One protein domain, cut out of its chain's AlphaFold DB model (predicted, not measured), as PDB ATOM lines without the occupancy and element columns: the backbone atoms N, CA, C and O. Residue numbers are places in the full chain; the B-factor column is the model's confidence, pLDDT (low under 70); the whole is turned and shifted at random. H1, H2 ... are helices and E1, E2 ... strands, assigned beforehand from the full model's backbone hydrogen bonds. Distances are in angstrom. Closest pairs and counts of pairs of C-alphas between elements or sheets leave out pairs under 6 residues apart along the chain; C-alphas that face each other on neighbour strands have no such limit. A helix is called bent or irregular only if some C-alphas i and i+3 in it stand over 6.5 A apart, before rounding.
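Overview. This is residues 118 to 228 of the 289 residues of an uncharacterized protein of Lophium mytilinum (UniProt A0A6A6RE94). A single strongly twisted sheet of five strands makes the body of this domain, with the long helix H2 running past its E5 edge and only grazing it, and the small helix H1 beyond the first end of H2, off the sheet. E2, E3 and E4 each bend sharply partway along. The 111 printed residues hold two named helices and then five named strands, H1 H2 E1 E2 E3 E4 E5; the sheet's order is E4 E3 E2 E1 E5, all antiparallel. The class is mixed, helices and strands. The whole is compact, with a radius of gyration of the C-alphas of 14.8 A and spans of 41 by 31 by 23 A.

Along the chain. E1, residues 157 to 164, is 23.2 A long from first to last C-alpha. E2, residues 174 to 182, measures 18.2 A and bends by 88 degrees at residue 179. E3, residues 188 to 197, measures 19.2 A and bends by 99 degrees at residue 191. E4, residues 208 to 217, measures 19.7 A and bends by 98 degrees at residue 213. E5, residues 223 to 225, is 6.1 A long and ends at C-alpha 225, (39.053, 44.226, -31.303). H2, residues 129 to 148, runs 28.8 A from C-alpha 129 at (54.043, 47.000, -21.061); it is irregular, but only just, with C-alphas 141 and 144 6.6 A apart. H1, residues 119 to 125, is 10.0 A long and begins at C-alpha 119, (47.660, 34.948, -10.903).

Arrangement. E1 E2 E3 E4 form a meander, each strand the antiparallel neighbour of the one before. In the hairpin E2 and E3, N 178 and O 191 are 2.8 A apart. In the hairpin E3 and E4, N 212 and O 193 are 2.8 A apart. In the hairpin E1 and E2, N 158 and O 177 are 2.8 A apart. E1 is staggered: it pairs with E2 over residues 157 to 159 and with E5 over residues 160 to 162. C-alphas 161 and 224 of E1 and E5 face each other at 5.7 A, with no backbone N and O within hydrogen-bond range across that pair. E4 and E5, the edge strands, are only just apart, closest 8.5 A. H2 only grazes the sheet with residues 135 to 147; its closest C-alphas to E5 are those of Phe 139 and Cys 225, 6.6 A. H1 is not on the sheet, and H1 and H2 meet only through their link. Each O i to N i+4 pair of H1 is within hydrogen-bond range, and 14 of 16 in H2.

Size, cuts and confidence. The C-alphas farthest apart, those of Lys 148 and Gly 204, are 44.7 A apart. The printed part has no cut and no long link. Residues 125 to 131, of which 129 to 131 belong to H2, stand free. Mean pLDDT of the printed part is 73.1; 42 residues are under 70, among them residues 118 to 151.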
ATOM      1  N   ASN A 118      48.428  38.497  -7.547       57.16
ATOM      2  CA  ASN A 118      47.585  37.346  -7.871       57.16
ATOM      3  C   ASN A 118      47.909  36.801  -9.281       57.16
ATOM      4  O   ASN A 118      48.642  37.422 -10.055       57.16
ATOM      5  N   GLU A 119      47.376  35.627  -9.625       45.75
ATOM      6  CA  GLU A 119      47.660  34.948 -10.903       45.75
ATOM      7  C   GLU A 119      47.357  35.820 -12.133       45.75
ATOM      8  O   GLU A 119      48.103  35.790 -13.110       45.75
ATOM      9  N   VAL A 120      46.337  36.682 -12.044       42.97
ATOM     10  CA  VAL A 120      45.981  37.667 -13.079       42.97
ATOM     11  C   VAL A 120      47.088  38.713 -13.260       42.97
ATOM     12  O   VAL A 120      47.479  39.015 -14.386       42.97
ATOM     13  N   GLY A 121      47.650  39.224 -12.162       46.00
ATOM     14  CA  GLY A 121      48.788  40.141 -12.196       46.00
ATOM     15  C   GLY A 121      50.044  39.513 -12.803       46.00
ATOM     16  O   GLY A 121      50.757  40.181 -13.546       46.00
ATOM     17  N   ARG A 122      50.292  38.217 -12.566       51.06
ATOM     18  CA  ARG A 122      51.421  37.489 -13.179       51.06
ATOM     19  C   ARG A 122      51.207  37.215 -14.667       51.06
ATOM     20  O   ARG A 122      52.149  37.350 -15.440       51.06
ATOM     21  N   ALA A 123      49.983  36.886 -15.082       48.81
ATOM     22  CA  ALA A 123      49.651  36.677 -16.492       48.81
ATOM     23  C   ALA A 123      49.829  37.958 -17.329       48.81
ATOM     24  O   ALA A 123      50.282  37.890 -18.471       48.81
ATOM     25  N   LEU A 124      49.544  39.127 -16.745       41.16
ATOM     26  CA  LEU A 124      49.771  40.427 -17.383       41.16
ATOM     27  C   LEU A 124      51.260  40.810 -17.467       41.16
ATOM     28  O   LEU A 124      51.638  41.518 -18.392       41.16
ATOM     29  N   LEU A 125      52.120  40.310 -16.571       47.38
ATOM     30  CA  LEU A 125      53.574  40.543 -16.634       47.38
ATOM     31  C   LEU A 125      54.274  39.794 -17.783       47.38
ATOM     32  O   LEU A 125      55.396  40.150 -18.132       47.38
ATOM     33  N   ASN A 126      53.628  38.784 -18.379       46.59
ATOM     34  CA  ASN A 126      54.162  38.052 -19.535       46.59
ATOM     35  C   ASN A 126      53.978  38.794 -20.867       46.59
ATOM     36  O   ASN A 126      54.554  38.390 -21.874       46.59
ATOM     37  N   TYR A 127      53.190  39.867 -20.883       39.44
ATOM     38  CA  TYR A 127      53.136  40.790 -22.009       39.44
ATOM     39  C   TYR A 127      54.023  41.991 -21.709       39.44
ATOM     40  O   TYR A 127      54.035  42.504 -20.586       39.44
ATOM     41  N   SER A 128      54.753  42.487 -22.710       51.22
ATOM     42  CA  SER A 128      55.481  43.735 -22.505       51.22
ATOM     43  C   SER A 128      54.484  44.868 -22.237       51.22
ATOM     44  O   SER A 128      53.415  44.950 -22.849       51.22
ATOM     45  N   VAL A 129      54.842  45.790 -21.338       46.00
ATOM     46  CA  VAL A 129      54.043  47.000 -21.061       46.00
ATOM     47  C   VAL A 129      53.732  47.765 -22.360       46.00
ATOM     48  O   VAL A 129      52.673  48.377 -22.476       46.00
ATOM     49  N   ALA A 130      54.614  47.676 -23.360       43.97
ATOM     50  CA  ALA A 130      54.422  48.240 -24.692       43.97
ATOM     51  C   ALA A 130      53.307  47.545 -25.497       43.97
ATOM     52  O   ALA A 130      52.504  48.230 -26.122       43.97
ATOM     53  N   GLU A 131      53.208  46.214 -25.469       44.41
ATOM     54  CA  GLU A 131      52.167  45.455 -26.187       44.41
ATOM     55  C   GLU A 131      50.785  45.613 -25.552       44.41
ATOM     56  O   GLU A 131      49.785  45.749 -26.264       44.41
ATOM     57  N   ILE A 132      50.739  45.647 -24.216       44.72
ATOM     58  CA  ILE A 132      49.516  45.943 -23.469       44.72
ATOM     59  C   ILE A 132      49.043  47.358 -23.820       44.72
ATOM     60  O   ILE A 132      47.897  47.545 -24.229       44.72
ATOM     61  N   ARG A 133      49.939  48.349 -23.738       44.44
ATOM     62  CA  ARG A 133      49.620  49.748 -24.041       44.44
ATOM     63  C   ARG A 133      49.210  49.957 -25.500       44.44
ATOM     64  O   ARG A 133      48.208  50.613 -25.733       44.44
ATOM     65  N   ALA A 134      49.888  49.335 -26.465       46.84
ATOM     66  CA  ALA A 134      49.529  49.429 -27.883       46.84
ATOM     67  C   ALA A 134      48.154  48.809 -28.194       46.84
ATOM     68  O   ALA A 134      47.403  49.333 -29.021       46.84
ATOM     69  N   SER A 135      47.804  47.709 -27.520       43.41
ATOM     70  CA  SER A 135      46.482  47.084 -27.650       43.41
ATOM     71  C   SER A 135      45.384  47.970 -27.053       43.41
ATOM     72  O   SER A 135      44.316  48.096 -27.652       43.41
ATOM     73  N   PHE A 136      45.665  48.639 -25.928       44.91
ATOM     74  CA  PHE A 136      44.746  49.587 -25.291       44.91
ATOM     75  C   PHE A 136      44.595  50.902 -26.060       44.91
ATOM     76  O   PHE A 136      43.465  51.304 -26.311       44.91
ATOM     77  N   ASP A 137      45.686  51.518 -26.522       41.81
ATOM     78  CA  ASP A 137      45.642  52.740 -27.340       41.81
ATOM     79  C   ASP A 137      44.825  52.503 -28.622       41.81
ATOM     80  O   ASP A 137      44.103  53.382 -29.098       41.81
ATOM     81  N   THR A 138      44.872  51.279 -29.156       47.03
ATOM     82  CA  THR A 138      44.065  50.888 -30.314       47.03
ATOM     83  C   THR A 138      42.604  50.589 -29.955       47.03
ATOM     84  O   THR A 138      41.708  50.895 -30.740       47.03
ATOM     85  N   PHE A 139      42.328  50.023 -28.779       40.88
ATOM     86  CA  PHE A 139      40.961  49.770 -28.313       40.88
ATOM     87  C   PHE A 139      40.228  51.070 -27.953       40.88
ATOM     88  O   PHE A 139      39.106  51.273 -28.409       40.88
ATOM     89  N   ASP A 140      40.867  51.983 -27.219       40.88
ATOM     90  CA  ASP A 140      40.282  53.273 -26.826       40.88
ATOM     91  C   ASP A 140      40.035  54.189 -28.032       40.88
ATOM     92  O   ASP A 140      39.088  54.977 -28.035       40.88
ATOM     93  N   THR A 141      40.838  54.060 -29.092       43.47
ATOM     94  CA  THR A 141      40.603  54.777 -30.351       43.47
ATOM     95  C   THR A 141      39.540  54.109 -31.219       43.47
ATOM     96  O   THR A 141      38.742  54.811 -31.840       43.47
ATOM     97  N   LEU A 142      39.480  52.776 -31.276       44.09
ATOM     98  CA  LEU A 142      38.528  52.074 -32.139       44.09
ATOM     99  C   LEU A 142      37.148  51.899 -31.509       44.09
ATOM    100  O   LEU A 142      36.172  52.018 -32.233       44.09
ATOM    101  N   HIS A 143      37.012  51.657 -30.208       45.88
ATOM    102  CA  HIS A 143      35.717  51.379 -29.577       45.88
ATOM    103  C   HIS A 143      34.683  52.511 -29.781       45.88
ATOM    104  O   HIS A 143      33.603  52.242 -30.317       45.88
ATOM    105  N   PRO A 144      34.976  53.789 -29.458       39.34
ATOM    106  CA  PRO A 144      34.040  54.879 -29.726       39.34
ATOM    107  C   PRO A 144      33.865  55.161 -31.227       39.34
ATOM    108  O   PRO A 144      32.780  55.567 -31.642       39.34
ATOM    109  N   VAL A 145      34.888  54.928 -32.059       42.88
ATOM    110  CA  VAL A 145      34.827  55.165 -33.515       42.88
ATOM    111  C   VAL A 145      34.008  54.094 -34.232       42.88
ATOM    112  O   VAL A 145      33.185  54.433 -35.068       42.88
ATOM    113  N   VAL A 146      34.157  52.820 -33.881       51.12
ATOM    114  CA  VAL A 146      33.379  51.702 -34.436       51.12
ATOM    115  C   VAL A 146      31.910  51.844 -34.045       51.12
ATOM    116  O   VAL A 146      31.032  51.655 -34.884       51.12
ATOM    117  N   GLN A 147      31.630  52.244 -32.801       54.03
ATOM    118  CA  GLN A 147      30.258  52.394 -32.323       54.03
ATOM    119  C   GLN A 147      29.557  53.641 -32.896       54.03
ATOM    120  O   GLN A 147      28.343  53.619 -33.098       54.03
ATOM    121  N   LYS A 148      30.301  54.722 -33.170       42.34
ATOM    122  CA  LYS A 148      29.748  56.002 -33.653       42.34
ATOM    123  C   LYS A 148      29.843  56.184 -35.176       42.34
ATOM    124  O   LYS A 148      28.995  56.855 -35.758       42.34
ATOM    125  N   TYR A 149      30.839  55.580 -35.820       54.50
ATOM    126  CA  TYR A 149      31.176  55.726 -37.241       54.50
ATOM    127  C   TYR A 149      31.694  54.395 -37.835       54.50
ATOM    128  O   TYR A 149      32.863  54.294 -38.218       54.50
ATOM    129  N   PRO A 150      30.842  53.361 -37.965       55.59
ATOM    130  CA  PRO A 150      31.260  52.020 -38.402       55.59
ATOM    131  C   PRO A 150      31.954  52.006 -39.777       55.59
ATOM    132  O   PRO A 150      32.855  51.205 -40.014       55.59
ATOM    133  N   HIS A 151      31.617  52.954 -40.657       62.84
ATOM    134  CA  HIS A 151      32.247  53.125 -41.970       62.84
ATOM    135  C   HIS A 151      33.734  53.519 -41.902       62.84
ATOM    136  O   HIS A 151      34.480  53.211 -42.822       62.84
ATOM    137  N   GLN A 152      34.195  54.162 -40.821       71.81
ATOM    138  CA  GLN A 152      35.605  54.561 -40.661       71.81
ATOM    139  C   GLN A 152      36.508  53.412 -40.183       71.81
ATOM    140  O   GLN A 152      37.737  53.538 -40.164       71.81
ATOM    141  N   ALA A 153      35.911  52.302 -39.749       73.50
ATOM    142  CA  ALA A 153      36.633  51.107 -39.334       73.50
ATOM    143  C   ALA A 153      36.721  50.052 -40.450       73.50
ATOM    144  O   ALA A 153      37.554  49.148 -40.357       73.50
ATOM    145  N   ALA A 154      35.903  50.178 -41.500       81.12
ATOM    146  CA  ALA A 154      35.935  49.289 -42.653       81.12
ATOM    147  C   ALA A 154      37.328  49.271 -43.310       81.12
ATOM    148  O   ALA A 154      38.020  50.289 -43.371       81.12
ATOM    149  N   GLY A 155      37.760  48.096 -43.764       86.00
ATOM    150  CA  GLY A 155      39.076  47.880 -44.372       86.00
ATOM    151  C   GLY A 155      40.223  47.667 -43.376       86.00
ATOM    152  O   GLY A 155      41.330  47.327 -43.789       86.00
ATOM    153  N   LYS A 156      39.997  47.820 -42.064       87.56
ATOM    154  CA  LYS A 156      41.035  47.552 -41.055       87.56
ATOM    155  C   LYS A 156      41.123  46.062 -40.739       87.56
ATOM    156  O   LYS A 156      40.108  45.387 -40.588       87.56
ATOM    157  N   THR A 157      42.346  45.555 -40.576       86.62
ATOM    158  CA  THR A 157      42.561  44.198 -40.068       86.62
ATOM    159  C   THR A 157      42.197  44.138 -38.592       86.62
ATOM    160  O   THR A 157      42.753  44.872 -37.771       86.62
ATOM    161  N   MET A 158      41.300  43.222 -38.261       87.75
ATOM    162  CA  MET A 158      40.824  42.967 -36.912       87.75
ATOM    163  C   MET A 158      41.350  41.626 -36.426       87.75
ATOM    164  O   MET A 158      41.544  40.696 -37.210       87.75
ATOM    165  N   ARG A 159      41.560  41.525 -35.116       84.62
ATOM    166  CA  ARG A 159      41.797  40.260 -34.421       84.62
ATOM    167  C   ARG A 159      40.702  40.070 -33.393       84.62
ATOM    168  O   ARG A 159      40.457  40.987 -32.614       84.62
ATOM    169  N   GLN A 160      40.077  38.901 -33.410       83.50
ATOM    170  CA  GLN A 160      39.148  38.466 -32.382       83.50
ATOM    171  C   GLN A 160      39.905  37.661 -31.328       83.50
ATOM    172  O   GLN A 160      40.624  36.713 -31.648       83.50
ATOM    173  N   PHE A 161      39.684  38.028 -30.071       76.44
ATOM    174  CA  PHE A 161      40.036  37.223 -28.911       76.44
ATOM    175  C   PHE A 161      38.750  36.780 -28.229       76.44
ATOM    176  O   PHE A 161      37.891  37.618 -27.957       76.44
ATOM    177  N   GLU A 162      38.630  35.486 -27.957       73.88
ATOM    178  CA  GLU A 162      37.551  34.955 -27.134       73.88
ATOM    179  C   GLU A 162      37.999  34.930 -25.666       73.88
ATOM    180  O   GLU A 162      39.093  34.456 -25.324       73.88
ATOM    181  N   PHE A 163      37.149  35.466 -24.796       59.12
ATOM    182  CA  PHE A 163      37.381  35.492 -23.359       59.12
ATOM    183  C   PHE A 163      36.625  34.348 -22.689       59.12
ATOM    184  O   PHE A 163      35.452  34.106 -22.967       59.12
ATOM    185  N   ARG A 164      37.288  33.665 -21.754       58.75
ATOM    186  CA  ARG A 164      36.632  32.781 -20.782       58.75
ATOM    187  C   ARG A 164      37.089  33.177 -19.389       58.75
ATOM    188  O   ARG A 164      38.280  33.353 -19.155       58.75
ATOM    189  N   ASN A 165      36.138  33.328 -18.469       70.19
ATOM    190  CA  ASN A 165      36.392  33.706 -17.073       70.19
ATOM    191  C   ASN A 165      37.234  34.992 -16.917       70.19
ATOM    192  O   ASN A 165      38.073  35.087 -16.027       70.19
ATOM    193  N   GLY A 166      37.028  35.980 -17.797       66.69
ATOM    194  CA  GLY A 166      37.716  37.275 -17.730       66.69
ATOM    195  C   GLY A 166      39.163  37.282 -18.238       66.69
ATOM    196  O   GLY A 166      39.836  38.302 -18.104       66.69
ATOM    197  N   ALA A 167      39.647  36.193 -18.841       63.72
ATOM    198  CA  ALA A 167      40.962  36.126 -19.477       63.72
ATOM    199  C   ALA A 167      40.845  35.725 -20.954       63.72
ATOM    200  O   ALA A 167      39.963  34.948 -21.328       63.72
ATOM    201  N   VAL A 168      41.762  36.232 -21.790       68.00
ATOM    202  CA  VAL A 168      41.947  35.728 -23.159       68.00
ATOM    203  C   VAL A 168      42.366  34.274 -23.039       68.00
ATOM    204  O   VAL A 168      43.443  33.985 -22.514       68.00
ATOM    205  N   SER A 169      41.523  33.355 -23.500       72.06
ATOM    206  CA  SER A 169      41.888  31.946 -23.462       72.06
ATOM    207  C   SER A 169      42.883  31.668 -24.587       72.06
ATOM    208  O   SER A 169      42.522  31.800 -25.759       72.06
ATOM    209  N   PRO A 170      44.123  31.246 -24.284       70.81
ATOM    210  CA  PRO A 170      45.062  30.846 -25.323       70.81
ATOM    211  C   PRO A 170      44.609  29.572 -26.041       70.81
ATOM    212  O   PRO A 170      45.186  29.250 -27.067       70.81
ATOM    213  N   ALA A 171      43.614  28.852 -25.514       73.50
ATOM    214  CA  ALA A 171      43.083  27.617 -26.082       73.50
ATOM    215  C   ALA A 171      41.853  27.829 -26.982       73.50
ATOM    216  O   ALA A 171      41.315  26.855 -27.498       73.50
ATOM    217  N   LEU A 172      41.369  29.067 -27.139       79.06
ATOM    218  CA  LEU A 172      40.204  29.345 -27.980       79.06
ATOM    219  C   LEU A 172      40.607  29.789 -29.385       79.06
ATOM    220  O   LEU A 172      41.698  30.344 -29.561       79.06
ATOM    221  N   PRO A 173      39.744  29.552 -30.389       81.88
ATOM    222  CA  PRO A 173      40.013  29.959 -31.754       81.88
ATOM    223  C   PRO A 173      40.321  31.454 -31.845       81.88
ATOM    224  O   PRO A 173      39.676  32.290 -31.211       81.88
ATOM    225  N   GLN A 174      41.329  31.792 -32.645       91.25
ATOM    226  CA  GLN A 174      41.671  33.181 -32.943       91.25
ATOM    227  C   GLN A 174      41.414  33.448 -34.414       91.25
ATOM    228  O   GLN A 174      42.099  32.893 -35.274       91.25
ATOM    229  N   SER A 175      40.480  34.347 -34.694       92.00
ATOM    230  CA  SER A 175      40.164  34.770 -36.057       92.00
ATOM    231  C   SER A 175      40.770  36.138 -36.338       92.00
ATOM    232  O   SER A 175      40.706  37.051 -35.509       92.00
ATOM    233  N   TYR A 176      41.373  36.296 -37.513       94.44
ATOM    234  CA  TYR A 176      41.803  37.598 -38.016       94.44
ATOM    235  C   TYR A 176      41.349  37.784 -39.453       94.44
ATOM    236  O   TYR A 176      41.483  36.872 -40.256       94.44
ATOM    237  N   GLY A 177      40.832  38.966 -39.766       95.88
ATOM    238  CA  GLY A 177      40.281  39.283 -41.080       95.88
ATOM    239  C   GLY A 177      40.111  40.784 -41.264       95.88
ATOM    240  O   GLY A 177      40.395  41.574 -40.357       95.88
ATOM    241  N   THR A 178      39.664  41.188 -42.442       94.88
ATOM    242  CA  THR A 178      39.401  42.588 -42.784       94.88
ATOM    243  C   THR A 178      37.982  42.957 -42.381       94.88
ATOM    244  O   THR A 178      37.033  42.315 -42.817       94.88
ATOM    245  N   LEU A 179      37.803  43.992 -41.560       94.88
ATOM    246  CA  LEU A 179      36.470  44.445 -41.173       94.88
ATOM    247  C   LEU A 179      35.697  44.968 -42.384       94.88
ATOM    248  O   LEU A 179      36.103  45.963 -42.981       94.88
ATOM    249  N   ILE A 180      34.566  44.344 -42.706       96.12
ATOM    250  CA  ILE A 180      33.641  44.847 -43.731       96.12
ATOM    251  C   ILE A 180      32.553  45.691 -43.073       96.12
ATOM    252  O   ILE A 180      32.227  46.776 -43.548       96.12
ATOM    253  N   ASN A 181      31.967  45.181 -41.985       94.38
ATOM    254  CA  ASN A 181      30.813  45.801 -41.344       94.38
ATOM    255  C   ASN A 181      30.748  45.474 -39.845       94.38
ATOM    256  O   ASN A 181      31.184  44.407 -39.411       94.38
ATOM    257  N   CYS A 182      30.162  46.382 -39.067       93.69
ATOM    258  CA  CYS A 182      29.810  46.185 -37.667       93.69
ATOM    259  C   CYS A 182      28.438  46.817 -37.400       93.69
ATOM    260  O   CYS A 182      28.220  47.975 -37.761       93.69
ATOM    261  N   ASP A 183      27.524  46.087 -36.756       90.19
ATOM    262  CA  ASP A 183      26.226  46.628 -36.336       90.19
ATOM    263  C   ASP A 183      26.210  47.065 -34.855       90.19
ATOM    264  O   ASP A 183      27.163  46.863 -34.099       90.19
ATOM    265  N   GLN A 184      25.102  47.681 -34.426       86.44
ATOM    266  CA  GLN A 184      24.900  48.132 -33.039       86.44
ATOM    267  C   GLN A 184      24.758  46.980 -32.032       86.44
ATOM    268  O   GLN A 184      24.897  47.192 -30.829       86.44
ATOM    269  N   ASN A 185      24.469  45.772 -32.513       86.25
ATOM    270  CA  ASN A 185      24.369  44.563 -31.707       86.25
ATOM    271  C   ASN A 185      25.683  43.781 -31.723       86.25
ATOM    272  O   ASN A 185      25.634  42.567 -31.535       86.25
ATOM    273  N   THR A 186      26.811  44.454 -31.991       76.69
ATOM    274  CA  THR A 186      28.160  43.873 -31.999       76.69
ATOM    275  C   THR A 186      28.322  42.695 -32.958       76.69
ATOM    276  O   THR A 186      29.211  41.864 -32.780       76.69
ATOM    277  N   LYS A 187      27.495  42.608 -34.008       89.19
ATOM    278  CA  LYS A 187      27.733  41.660 -35.095       89.19
ATOM    279  C   LYS A 187      28.817  42.216 -35.995       89.19
ATOM    280  O   LYS A 187      28.651  43.294 -36.565       89.19
ATOM    281  N   ILE A 188      29.901  41.468 -36.127       93.88
ATOM    282  CA  ILE A 188      31.070  41.859 -36.911       93.88
ATOM    283  C   ILE A 188      31.135  40.948 -38.131       93.88
ATOM    284  O   ILE A 188      31.113  39.727 -37.989       93.88
ATOM    285  N   ALA A 189      31.215  41.536 -39.321       94.38
ATOM    286  CA  ALA A 189      31.475  40.818 -40.562       94.38
ATOM    287  C   ALA A 189      32.920  41.072 -41.001       94.38
ATOM    288  O   ALA A 189      33.318  42.225 -41.202       94.38
ATOM    289  N   LEU A 190      33.689  39.996 -41.144       96.31
ATOM    290  CA  LEU A 190      35.082  40.008 -41.572       96.31
ATOM    291  C   LEU A 190      35.223  39.336 -42.946       96.31
ATOM    292  O   LEU A 190      34.641  38.277 -43.176       96.31
ATOM    293  N   GLN A 191      36.008  39.932 -43.841       96.56
ATOM    294  CA  GLN A 191      36.458  39.331 -45.101       96.56
ATOM    295  C   GLN A 191      37.828  38.696 -44.931       96.56
ATOM    296  O   GLN A 191      38.586  39.115 -44.051       96.56
ATOM    297  N   ASP A 192      38.161  37.750 -45.810       96.62
ATOM    298  CA  ASP A 192      39.503  37.158 -45.915       96.62
ATOM    299  C   ASP A 192      40.003  36.700 -44.538       96.62
ATOM    300  O   ASP A 192      41.113  37.007 -44.092       96.62
ATOM    301  N   THR A 193      39.096  36.052 -43.805       95.94
ATOM    302  CA  THR A 193      39.308  35.689 -42.414       95.94
ATOM    303  C   THR A 193      40.090  34.398 -42.357       95.94
ATOM    304  O   THR A 193      39.738  33.420 -43.002       95.94
ATOM    305  N   VAL A 194      41.130  34.372 -41.539       95.75
ATOM    306  CA  VAL A 194      41.833  33.139 -41.207       95.75
ATOM    307  C   VAL A 194      41.521  32.804 -39.763       95.75
ATOM    308  O   VAL A 194      41.885  33.545 -38.843       95.75
ATOM    309  N   GLU A 195      40.857  31.675 -39.567       94.25
ATOM    310  CA  GLU A 195      40.607  31.109 -38.252       94.25
ATOM    311  C   GLU A 195      41.779  30.204 -37.868       94.25
ATOM    312  O   GLU A 195      42.150  29.271 -38.587       94.25
ATOM    313  N   ARG A 196      42.408  30.493 -36.728       92.38
ATOM    314  CA  ARG A 196      43.386  29.599 -36.109       92.38
ATOM    315  C   ARG A 196      42.673  28.720 -35.109       92.38
ATOM    316  O   ARG A 196      42.232  29.210 -34.070       92.38
ATOM    317  N   ILE A 197      42.664  27.426 -35.390       89.81
ATOM    318  CA  ILE A 197      42.214  26.417 -34.442       89.81
ATOM    319  C   ILE A 197      43.382  26.169 -33.493       89.81
ATOM    320  O   ILE A 197      44.430  25.640 -33.884       89.81
ATOM    321  N   ILE A 198      43.239  26.638 -32.254       86.69
ATOM    322  CA  ILE A 198      44.250  26.400 -31.232       86.69
ATOM    323  C   ILE A 198      43.924  25.088 -30.544       86.69
ATOM    324  O   ILE A 198      42.929  24.977 -29.837       86.69
ATOM    325  N   VAL A 199      44.786  24.101 -30.756       89.19
ATOM    326  CA  VAL A 199      44.701  22.837 -30.036       89.19
ATOM    327  C   VAL A 199      45.502  22.942 -28.732       89.19
ATOM    328  O   VAL A 199      46.572  23.573 -28.739       89.19
ATOM    329  N   PRO A 200      45.009  22.379 -27.611       87.31
ATOM    330  CA  PRO A 200      45.772  22.271 -26.371       87.31
ATOM    331  C   PRO A 200      47.176  21.690 -26.593       87.31
ATOM    332  O   PRO A 200      47.370  20.800 -27.421       87.31
ATOM    333  N   ALA A 201      48.172  22.221 -25.878       84.00
ATOM    334  CA  ALA A 201      49.584  21.889 -26.098       84.00
ATOM    335  C   ALA A 201      49.928  20.418 -25.793       84.00
ATOM    336  O   ALA A 201      50.894  19.885 -26.333       84.00
ATOM    337  N   ASP A 202      49.134  19.777 -24.943       91.25
ATOM    338  CA  ASP A 202      49.224  18.385 -24.503       91.25
ATOM    339  C   ASP A 202      48.607  17.383 -25.491       91.25
ATOM    340  O   ASP A 202      48.925  16.199 -25.434       91.25
ATOM    341  N   SER A 203      47.778  17.844 -26.432       89.00
ATOM    342  CA  SER A 203      47.094  16.970 -27.400       89.00
ATOM    343  C   SER A 203      48.025  16.291 -28.413       89.00
ATOM    344  O   SER A 203      47.638  15.317 -29.051       89.00
ATOM    345  N   GLY A 204      49.235  16.823 -28.622       92.00
ATOM    346  CA  GLY A 204      50.132  16.389 -29.699       92.00
ATOM    347  C   GLY A 204      49.643  16.734 -31.115       92.00
ATOM    348  O   GLY A 204      50.351  16.464 -32.089       92.00
ATOM    349  N   GLU A 205      48.471  17.356 -31.264       91.94
ATOM    350  CA  GLU A 205      47.931  17.745 -32.561       91.94
ATOM    351  C   GLU A 205      48.602  19.020 -33.092       91.94
ATOM    352  O   GLU A 205      48.990  19.936 -32.357       91.94
ATOM    353  N   ARG A 206      48.729  19.111 -34.420       86.00
ATOM    354  CA  ARG A 206      49.245  20.321 -35.067       86.00
ATOM    355  C   ARG A 206      48.156  21.385 -35.117       86.00
ATOM    356  O   ARG A 206      47.043  21.126 -35.558       86.00
ATOM    357  N   ARG A 207      48.526  22.621 -34.770       89.44
ATOM    358  CA  ARG A 207      47.697  23.810 -35.019       89.44
ATOM    359  C   ARG A 207      47.299  23.856 -36.492       89.44
ATOM    360  O   ARG A 207      48.174  23.819 -37.360       89.44
ATOM    361  N   SER A 208      46.008  23.994 -36.761       94.06
ATOM    362  CA  SER A 208      45.477  24.140 -38.113       94.06
ATOM    363  C   SER A 208      44.979  25.567 -38.353       94.06
ATOM    364  O   SER A 208      44.740  26.350 -37.426       94.06
ATOM    365  N   LYS A 209      44.908  25.935 -39.632       94.94
ATOM    366  CA  LYS A 209      44.350  27.202 -40.103       94.94
ATOM    367  C   LYS A 209      43.236  26.888 -41.085       94.94
ATOM    368  O   LYS A 209      43.420  26.014 -41.931       94.94
ATOM    369  N   ALA A 210      42.130  27.602 -40.968       95.06
ATOM    370  CA  ALA A 210      41.034  27.547 -41.917       95.06
ATOM    371  C   ALA A 210      40.856  28.932 -42.541       95.06
ATOM    372  O   ALA A 210      40.605  29.907 -41.831       95.06
ATOM    373  N   ASP A 211      41.004  29.009 -43.862       95.88
ATOM    374  CA  ASP A 211      40.737  30.226 -44.618       95.88
ATOM    375  C   ASP A 211      39.235  30.319 -44.904       95.88
ATOM    376  O   ASP A 211      38.605  29.362 -45.361       95.88
ATOM    377  N   GLN A 212      38.650  31.474 -44.612       95.75
ATOM    378  CA  GLN A 212      37.227  31.747 -44.741       95.75
ATOM    379  C   GLN A 212      37.031  33.058 -45.497       95.75
ATOM    380  O   GLN A 212      37.497  34.117 -45.079       95.75
ATOM    381  N   ALA A 213      36.304  32.999 -46.612       93.44
ATOM    382  CA  ALA A 213      36.050  34.179 -47.437       93.44
ATOM    383  C   ALA A 213      35.248  35.254 -46.683       93.44
ATOM    384  O   ALA A 213      35.515  36.448 -46.820       93.44
ATOM    385  N   LEU A 214      34.286  34.823 -45.860       94.75
ATOM    386  CA  LEU A 214      33.432  35.688 -45.058       94.75
ATOM    387  C   LEU A 214      33.164  35.031 -43.700       94.75
ATOM    388  O   LEU A 214      32.683  33.900 -43.649       94.75
ATOM    389  N   TYR A 215      33.428  35.756 -42.617       94.94
ATOM    390  CA  TYR A 215      33.190  35.300 -41.250       94.94
ATOM    391  C   TYR A 215      32.296  36.288 -40.507       94.94
ATOM    392  O   TYR A 215      32.564  37.490 -40.493       94.94
ATOM    393  N   MET A 216      31.221  35.793 -39.888       93.69
ATOM    394  CA  MET A 216      30.301  36.620 -39.109       93.69
ATOM    395  C   MET A 216      30.364  36.233 -37.637       93.69
ATOM    396  O   MET A 216      29.923  35.159 -37.235       93.69
ATOM    397  N   ILE A 217      30.854  37.160 -36.826       90.38
ATOM    398  CA  ILE A 217      30.879  37.037 -35.376       90.38
ATOM    399  C   ILE A 217      29.524  37.490 -34.848       90.38
ATOM    400  O   ILE A 217      29.044  38.588 -35.147       90.38
ATOM    401  N   ARG A 218      28.903  36.642 -34.036       89.44
ATOM    402  CA  ARG A 218      27.646  36.957 -33.368       89.44
ATOM    403  C   ARG A 218      27.928  37.849 -32.159       89.44
ATOM    404  O   ARG A 218      28.796  37.540 -31.355       89.44
ATOM    405  N   GLY A 219      27.193  38.946 -32.009       85.50
ATOM    406  CA  GLY A 219      27.520  39.947 -30.990       85.50
ATOM    407  C   GLY A 219      27.121  39.624 -29.550       85.50
ATOM    408  O   GLY A 219      27.264  40.484 -28.687       85.50
ATOM    409  N   ASP A 220      26.631  38.412 -29.281       82.94
ATOM    410  CA  ASP A 220      26.613  37.833 -27.931       82.94
ATOM    411  C   ASP A 220      27.969  37.219 -27.536       82.94
ATOM    412  O   ASP A 220      28.159  36.886 -26.370       82.94
ATOM    413  N   SER A 221      28.912  37.110 -28.475       79.81
ATOM    414  CA  SER A 221      30.302  36.756 -28.193       79.81
ATOM    415  C   SER A 221      31.071  37.993 -27.736       79.81
ATOM    416  O   SER A 221      31.030  39.038 -28.389       79.81
ATOM    417  N   GLU A 222      31.795  37.882 -26.625       65.81
ATOM    418  CA  GLU A 222      32.706  38.935 -26.182       65.81
ATOM    419  C   GLU A 222      33.911  38.977 -27.123       65.81
ATOM    420  O   GLU A 222      34.706  38.039 -27.177       65.81
ATOM    421  N   VAL A 223      34.032  40.063 -27.888       70.94
ATOM    422  CA  VAL A 223      35.140  40.269 -28.819       70.94
ATOM    423  C   VAL A 223      35.883  41.537 -28.460       70.94
ATOM    424  O   VAL A 223      35.350  42.640 -28.556       70.94
ATOM    425  N   VAL A 224      37.158  41.382 -28.108       77.00
ATOM    426  CA  VAL A 224      38.084  42.514 -28.072       77.00
ATOM    427  C   VAL A 224      38.704  42.667 -29.444       77.00
ATOM    428  O   VAL A 224      39.324  41.746 -29.968       77.00
ATOM    429  N   CYS A 225      38.524  43.854 -30.008       76.94
ATOM    430  CA  CYS A 225      39.053  44.226 -31.303       76.94
ATOM    431  C   CYS A 225      40.352  45.009 -31.118       76.94
ATOM    432  O   CYS A 225      40.327  46.155 -30.670       76.94
ATOM    433  N   GLY A 226      41.481  44.397 -31.469       76.94
ATOM    434  CA  GLY A 226      42.775  45.074 -31.533       76.94
ATOM    435  C   GLY A 226      43.193  45.284 -32.983       76.94
ATOM    436  O   GLY A 226      43.430  44.313 -33.705       76.94
ATOM    437  N   GLY A 227      43.292  46.536 -33.421       64.31
ATOM    438  CA  GLY A 227      43.954  46.866 -34.680       64.31
ATOM    439  C   GLY A 227      45.472  46.782 -34.519       64.31
ATOM    440  O   GLY A 227      46.023  47.122 -33.474       64.31
ATOM    441  N   LYS A 228      46.181  46.355 -35.563       53.66
ATOM    442  CA  LYS A 228      47.612  46.645 -35.682       53.66
ATOM    443  C   LYS A 228      47.714  47.846 -36.612       53.66
ATOM    444  O   LYS A 228      47.563  47.680 -37.820       53.66
TER     445      LYS A 228